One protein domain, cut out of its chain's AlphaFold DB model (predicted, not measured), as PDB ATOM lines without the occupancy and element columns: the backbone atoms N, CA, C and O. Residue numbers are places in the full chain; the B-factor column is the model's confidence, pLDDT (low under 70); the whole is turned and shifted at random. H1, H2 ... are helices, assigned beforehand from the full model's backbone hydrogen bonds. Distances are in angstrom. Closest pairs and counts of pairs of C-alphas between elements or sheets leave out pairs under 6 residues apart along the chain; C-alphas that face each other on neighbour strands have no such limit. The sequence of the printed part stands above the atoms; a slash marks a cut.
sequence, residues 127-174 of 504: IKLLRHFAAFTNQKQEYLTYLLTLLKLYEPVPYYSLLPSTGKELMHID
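What this domain is: This is residues 127 to 174 of the 504 residues of an uncharacterized protein of Daphnia pulex (UniProt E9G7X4). A helical hairpin of the longer H2 and the shorter H1 is the main body, and the very short H3 packs on H1, which lies between H2 and H3. From the end of H2 a long link, residues 155 to 166, arches round to H3 with no named element in it. The printed part has 48 residues, with three named helices in the order H1, H2, H3 and no named strand, and its class is all helix. It is compact, with a radius of gyration of the C-alphas of 10.9 A and spans of 27 by 24 by 14 A.

How they stand to each other: H2, residues 141 to 154, touches H1, residues 127 to 136, and the closest C-alphas are those of Phe 133 and Leu 147, 6.0 A apart. The two form a helical hairpin: they run opposite ways at a shallow tilt of 31 degrees, with centres 10.5 A apart. H3, residues 167 to 170, touches H1, with the C-alphas of Arg 131 and Leu 170 closest at 6.2 A. H2 and H3 are apart. In H1 every O i to N i+4 pair is within hydrogen-bond range, in H2 9 of 10 are, and H3 is too short for such a pair.

Where its parts are: H2 is 20.6 A from first to last C-alpha and ends at C-alpha 154, (-19.898, 7.572, -31.369). H1 is 14.1 A long and begins at C-alpha 127, (-10.687, 12.221, -25.030). H3 is 4.8 A long and ends at C-alpha 170, (-3.732, 11.267, -21.936).

The domain as a whole: The two C-alphas farthest apart are those of Glu 142 and Asp 174, at 28.9 A. The printed part has no cut. The link from H1 to H2 is tight, and that from H2 to H3, with 12 residues, is long. The mean pLDDT of the printed part is 71.2, and residues 135 to 143 and 167 to 174 are under 70.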
ATOM      1  N   ILE A 127     -11.703  12.545 -26.043       78.56
ATOM      2  CA  ILE A 127     -10.687  12.221 -25.030       78.56
ATOM      3  C   ILE A 127     -10.938  10.843 -24.408       78.56
ATOM      4  O   ILE A 127      -9.994  10.075 -24.238       78.56
ATOM      5  N   LYS A 128     -12.195  10.489 -24.104       76.12
ATOM      6  CA  LYS A 128     -12.542   9.165 -23.563       76.12
ATOM      7  C   LYS A 128     -12.261   8.051 -24.564       76.12
ATOM      8  O   LYS A 128     -11.703   7.032 -24.174       76.12
ATOM      9  N   LEU A 129     -12.565   8.258 -25.845       81.75
ATOM     10  CA  LEU A 129     -12.246   7.291 -26.899       81.75
ATOM     11  C   LEU A 129     -10.740   7.133 -27.106       81.75
ATOM     12  O   LEU A 129     -10.249   6.010 -27.207       81.75
ATOM     13  N   LEU A 130      -9.997   8.240 -27.103       80.25
ATOM     14  CA  LEU A 130      -8.542   8.221 -27.210       80.25
ATOM     15  C   LEU A 130      -7.893   7.544 -25.997       80.25
ATOM     16  O   LEU A 130      -6.961   6.768 -26.180       80.25
ATOM     17  N   ARG A 131      -8.403   7.766 -24.780       74.88
ATOM     18  CA  ARG A 131      -7.974   7.051 -23.564       74.88
ATOM     19  C   ARG A 131      -8.303   5.567 -23.617       74.88
ATOM     20  O   ARG A 131      -7.451   4.751 -23.288       74.88
ATOM     21  N   HIS A 132      -9.512   5.217 -24.054       74.44
ATOM     22  CA  HIS A 132      -9.931   3.828 -24.214       74.44
ATOM     23  C   HIS A 132      -9.014   3.097 -25.201       74.44
ATOM     24  O   HIS A 132      -8.509   2.023 -24.902       74.44
ATOM     25  N   PHE A 133      -8.720   3.715 -26.347       75.44
ATOM     26  CA  PHE A 133      -7.745   3.203 -27.306       75.44
ATOM     27  C   PHE A 133      -6.328   3.128 -26.717       75.44
ATOM     28  O   PHE A 133      -5.678   2.089 -26.811       75.44
ATOM     29  N   ALA A 134      -5.851   4.186 -26.061       70.25
ATOM     30  CA  ALA A 134      -4.522   4.211 -25.452       70.25
ATOM     31  C   ALA A 134      -4.341   3.110 -24.392       70.25
ATOM     32  O   ALA A 134      -3.275   2.508 -24.326       70.25
ATOM     33  N   ALA A 135      -5.385   2.794 -23.622       65.19
ATOM     34  CA  ALA A 135      -5.373   1.713 -22.639       65.19
ATOM     35  C   ALA A 135      -5.373   0.310 -23.276       65.19
ATOM     36  O   ALA A 135      -4.816  -0.622 -22.703       65.19
ATOM     37  N   PHE A 136      -5.992   0.147 -24.450       59.72
ATOM     38  CA  PHE A 136      -6.200  -1.162 -25.082       59.72
ATOM     39  C   PHE A 136      -5.152  -1.537 -26.140       59.72
ATOM     40  O   PHE A 136      -5.118  -2.684 -26.590       59.72
ATOM     41  N   THR A 137      -4.311  -0.602 -26.586       55.53
ATOM     42  CA  THR A 137      -3.438  -0.841 -27.744       55.53
ATOM     43  C   THR A 137      -2.042  -1.315 -27.384       55.53
ATOM     44  O   THR A 137      -1.234  -0.592 -26.813       55.53
ATOM     45  N   ASN A 138      -1.701  -2.510 -27.866       49.84
ATOM     46  CA  ASN A 138      -0.326  -3.010 -27.915       49.84
ATOM     47  C   ASN A 138       0.275  -2.826 -29.331       49.84
ATOM     48  O   ASN A 138       0.767  -3.767 -29.945       49.84
ATOM     49  N   GLN A 139       0.111  -1.615 -29.882       53.94
ATOM     50  CA  GLN A 139       0.692  -1.091 -31.137       53.94
ATOM     51  C   GLN A 139       0.670  -1.987 -32.398       53.94
ATOM     52  O   GLN A 139       1.623  -2.002 -33.175       53.94
ATOM     53  N   LYS A 140      -0.437  -2.681 -32.679       52.22
ATOM     54  CA  LYS A 140      -0.705  -3.260 -34.005       52.22
ATOM     55  C   LYS A 140      -1.644  -2.371 -34.821       52.22
ATOM     56  O   LYS A 140      -2.531  -1.721 -34.269       52.22
ATOM     57  N   GLN A 141      -1.482  -2.377 -36.146       56.31
ATOM     58  CA  GLN A 141      -2.292  -1.578 -37.081       56.31
ATOM     59  C   GLN A 141      -3.797  -1.898 -36.989       56.31
ATOM     60  O   GLN A 141      -4.625  -1.007 -37.160       56.31
ATOM     61  N   GLU A 142      -4.152  -3.136 -36.631       57.91
ATOM     62  CA  GLU A 142      -5.532  -3.581 -36.384       57.91
ATOM     63  C   GLU A 142      -6.228  -2.826 -35.243       57.91
ATOM     64  O   GLU A 142      -7.443  -2.639 -35.270       57.91
ATOM     65  N   TYR A 143      -5.476  -2.313 -34.266       65.50
ATOM     66  CA  TYR A 143      -6.075  -1.534 -33.191       65.50
ATOM     67  C   TYR A 143      -6.500  -0.145 -33.656       65.50
ATOM     68  O   TYR A 143      -7.480   0.395 -33.142       65.50
ATOM     69  N   LEU A 144      -5.809   0.439 -34.644       71.38
ATOM     70  CA  LEU A 144      -6.241   1.710 -35.225       71.38
ATOM     71  C   LEU A 144      -7.614   1.545 -35.880       71.38
ATOM     72  O   LEU A 144      -8.459   2.419 -35.724       71.38
ATOM     73  N   THR A 145      -7.870   0.399 -36.522       75.00
ATOM     74  CA  THR A 145      -9.204   0.047 -37.025       75.00
ATOM     75  C   THR A 145     -10.242   0.114 -35.911       75.00
ATOM     76  O   THR A 145     -11.290   0.711 -36.119       75.00
ATOM     77  N   TYR A 146      -9.935  -0.400 -34.716       74.88
ATOM     78  CA  TYR A 146     -10.839  -0.346 -33.564       74.88
ATOM     79  C   TYR A 146     -11.138   1.088 -33.095       74.88
ATOM     80  O   TYR A 146     -12.304   1.431 -32.911       74.88
ATOM     81  N   LEU A 147     -10.128   1.961 -32.972       81.38
ATOM     82  CA  LEU A 147     -10.373   3.384 -32.680       81.38
ATOM     83  C   LEU A 147     -11.202   4.048 -33.773       81.38
ATOM     84  O   LEU A 147     -12.134   4.776 -33.459       81.38
ATOM     85  N   LEU A 148     -10.892   3.789 -35.043       82.69
ATOM     86  CA  LEU A 148     -11.655   4.330 -36.164       82.69
ATOM     87  C   LEU A 148     -13.106   3.830 -36.140       82.69
ATOM     88  O   LEU A 148     -14.014   4.610 -36.414       82.69
ATOM     89  N   THR A 149     -13.350   2.572 -35.753       79.75
ATOM     90  CA  THR A 149     -14.702   2.038 -35.532       79.75
ATOM     91  C   THR A 149     -15.412   2.779 -34.404       79.75
ATOM     92  O   THR A 149     -16.563   3.162 -34.578       79.75
ATOM     93  N   LEU A 150     -14.743   3.027 -33.275       77.44
ATOM     94  CA  LEU A 150     -15.324   3.766 -32.152       77.44
ATOM     95  C   LEU A 150     -15.612   5.234 -32.500       77.44
ATOM     96  O   LEU A 150     -16.680   5.738 -32.167       77.44
ATOM     97  N   LEU A 151     -14.691   5.914 -33.187       84.44
ATOM     98  CA  LEU A 151     -14.885   7.289 -33.651       84.44
ATOM     99  C   LEU A 151     -16.059   7.382 -34.626       84.44
ATOM    100  O   LEU A 151     -16.854   8.307 -34.521       84.44
ATOM    101  N   LYS A 152     -16.201   6.393 -35.517       83.00
ATOM    102  CA  LYS A 152     -17.332   6.296 -36.444       83.00
ATOM    103  C   LYS A 152     -18.650   5.939 -35.746       83.00
ATOM    104  O   LYS A 152     -19.701   6.346 -36.208       83.00
ATOM    105  N   LEU A 153     -18.609   5.155 -34.668       80.38
ATOM    106  CA  LEU A 153     -19.810   4.730 -33.942       80.38
ATOM    107  C   LEU A 153     -20.377   5.838 -33.049       80.38
ATOM    108  O   LEU A 153     -21.592   5.952 -32.917       80.38
ATOM    109  N   TYR A 154     -19.503   6.598 -32.390       80.50
ATOM    110  CA  TYR A 154     -19.898   7.572 -31.369       80.50
ATOM    111  C   TYR A 154     -19.832   9.027 -31.833       80.50
ATOM    112  O   TYR A 154     -20.301   9.886 -31.091       80.50
ATOM    113  N   GLU A 155     -19.223   9.293 -32.994       83.12
ATOM    114  CA  GLU A 155     -19.107  10.616 -33.628       83.12
ATOM    115  C   GLU A 155     -18.861  11.752 -32.613       83.12
ATOM    116  O   GLU A 155     -19.655  12.689 -32.485       83.12
ATOM    117  N   PRO A 156     -17.784  11.661 -31.808       81.75
ATOM    118  CA  PRO A 156     -17.559  12.601 -30.721       81.75
ATOM    119  C   PRO A 156     -17.280  14.010 -31.255       81.75
ATOM    120  O   PRO A 156     -16.438  14.189 -32.136       81.75
ATOM    121  N   VAL A 157     -17.862  15.036 -30.630       79.75
ATOM    122  CA  VAL A 157     -17.469  16.427 -30.904       79.75
ATOM    123  C   VAL A 157     -15.999  16.625 -30.491       79.75
ATOM    124  O   VAL A 157     -15.652  16.395 -29.322       79.75
ATOM    125  N   PRO A 158     -15.102  17.019 -31.413       73.38
ATOM    126  CA  PRO A 158     -13.677  17.034 -31.132       73.38
ATOM    127  C   PRO A 158     -13.251  18.344 -30.452       73.38
ATOM    128  O   PRO A 158     -13.059  19.379 -31.085       73.38
ATOM    129  N   TYR A 159     -13.039  18.296 -29.136       77.94
ATOM    130  CA  TYR A 159     -12.498  19.418 -28.359       77.94
ATOM    131  C   TYR A 159     -10.966  19.357 -28.289       77.94
ATOM    132  O   TYR A 159     -10.386  19.010 -27.260       77.94
ATOM    133  N   TYR A 160     -10.299  19.689 -29.398       77.62
ATOM    134  CA  TYR A 160      -8.838  19.574 -29.524       77.62
ATOM    135  C   TYR A 160      -8.048  20.395 -28.492       77.62
ATOM    136  O   TYR A 160      -6.954  19.996 -28.112       77.62
ATOM    137  N   SER A 161      -8.597  21.507 -27.993       76.88
ATOM    138  CA  SER A 161      -7.949  22.349 -26.974       76.88
ATOM    139  C   SER A 161      -7.797  21.671 -25.610       76.88
ATOM    140  O   SER A 161      -7.002  22.123 -24.793       76.88
ATOM    141  N   LEU A 162      -8.581  20.622 -25.352       73.94
ATOM    142  CA  LEU A 162      -8.519  19.819 -24.131       73.94
ATOM    143  C   LEU A 162      -7.636  18.577 -24.306       73.94
ATOM    144  O   LEU A 162      -7.479  17.803 -23.363       73.94
ATOM    145  N   LEU A 163      -7.081  18.351 -25.505       75.25
ATOM    146  CA  LEU A 163      -6.188  17.226 -25.716       75.25
ATOM    147  C   LEU A 163      -4.857  17.469 -25.000       75.25
ATOM    148  O   LEU A 163      -4.258  18.536 -25.142       75.25
ATOM    149  N   PRO A 164      -4.365  16.466 -24.269       73.75
ATOM    150  CA  PRO A 164      -3.052  16.534 -23.666       73.75
ATOM    151  C   PRO A 164      -1.940  16.507 -24.716       73.75
ATOM    152  O   PRO A 164      -2.101  15.977 -25.818       73.75
ATOM    153  N   SER A 165      -0.778  17.035 -24.341       79.06
ATOM    154  CA  SER A 165       0.377  17.188 -25.238       79.06
ATOM    155  C   SER A 165       1.104  15.864 -25.466       79.06
ATOM    156  O   SER A 165       1.849  15.706 -26.433       79.06
ATOM    157  N   THR A 166       0.915  14.905 -24.557       73.56
ATOM    158  CA  THR A 166       1.565  13.596 -24.594       73.56
ATOM    159  C   THR A 166       0.568  12.466 -24.346       73.56
ATOM    160  O   THR A 166      -0.402  12.609 -23.605       73.56
ATOM    161  N   GLY A 167       0.840  11.278 -24.899       64.00
ATOM    162  CA  GLY A 167       0.058  10.073 -24.584       64.00
ATOM    163  C   GLY A 167       0.125   9.683 -23.099       64.00
ATOM    164  O   GLY A 167      -0.787   9.051 -22.578       64.00
ATOM    165  N   LYS A 168       1.175  10.110 -22.387       61.81
ATOM    166  CA  LYS A 168       1.299   9.924 -20.937       61.81
ATOM    167  C   LYS A 168       0.308  10.804 -20.172       61.81
ATOM    168  O   LYS A 168      -0.367  10.307 -19.280       61.81
ATOM    169  N   GLU A 169       0.184  12.073 -20.559       66.69
ATOM    170  CA  GLU A 169      -0.850  12.995 -20.069       66.69
ATOM    171  C   GLU A 169      -2.263  12.513 -20.408       66.69
ATOM    172  O   GLU A 169      -3.151  12.610 -19.568       66.69
ATOM    173  N   LEU A 170      -2.459  11.893 -21.577       69.31
ATOM    174  CA  LEU A 170      -3.732  11.267 -21.936       69.31
ATOM    175  C   LEU A 170      -4.160  10.202 -20.922       69.31
ATOM    176  O   LEU A 170      -5.329  10.147 -20.566       69.31
ATOM    177  N   MET A 171      -3.231   9.399 -20.404       65.19
ATOM    178  CA  MET A 171      -3.532   8.349 -19.422       65.19
ATOM    179  C   MET A 171      -3.763   8.870 -17.994       65.19
ATOM    180  O   MET A 171      -4.204   8.107 -17.132       65.19
ATOM    181  N   HIS A 172      -3.493  10.147 -17.716       61.72
ATOM    182  CA  HIS A 172      -3.825  10.745 -16.427       61.72
ATOM    183  C   HIS A 172      -5.329  11.053 -16.385       61.72
ATOM    184  O   HIS A 172      -5.814  11.929 -17.095       61.72
ATOM    185  N   ILE A 173      -6.074  10.303 -15.567       55.59
ATOM    186  CA  ILE A 173      -7.476  10.594 -15.247       55.59
ATOM    187  C   ILE A 173      -7.472  11.653 -14.145       55.59
ATOM    188  O   ILE A 173      -7.303  11.337 -12.966       55.59
ATOM    189  N   ASP A 174      -7.612  12.919 -14.514       47.25
ATOM    190  CA  ASP A 174      -8.043  13.947 -13.585       47.25
ATOM    191  C   ASP A 174      -9.566  13.831 -13.416       47.25
ATOM    192  O   ASP A 174     -10.304  13.540 -14.354       47.25
TER     193      ASP A 174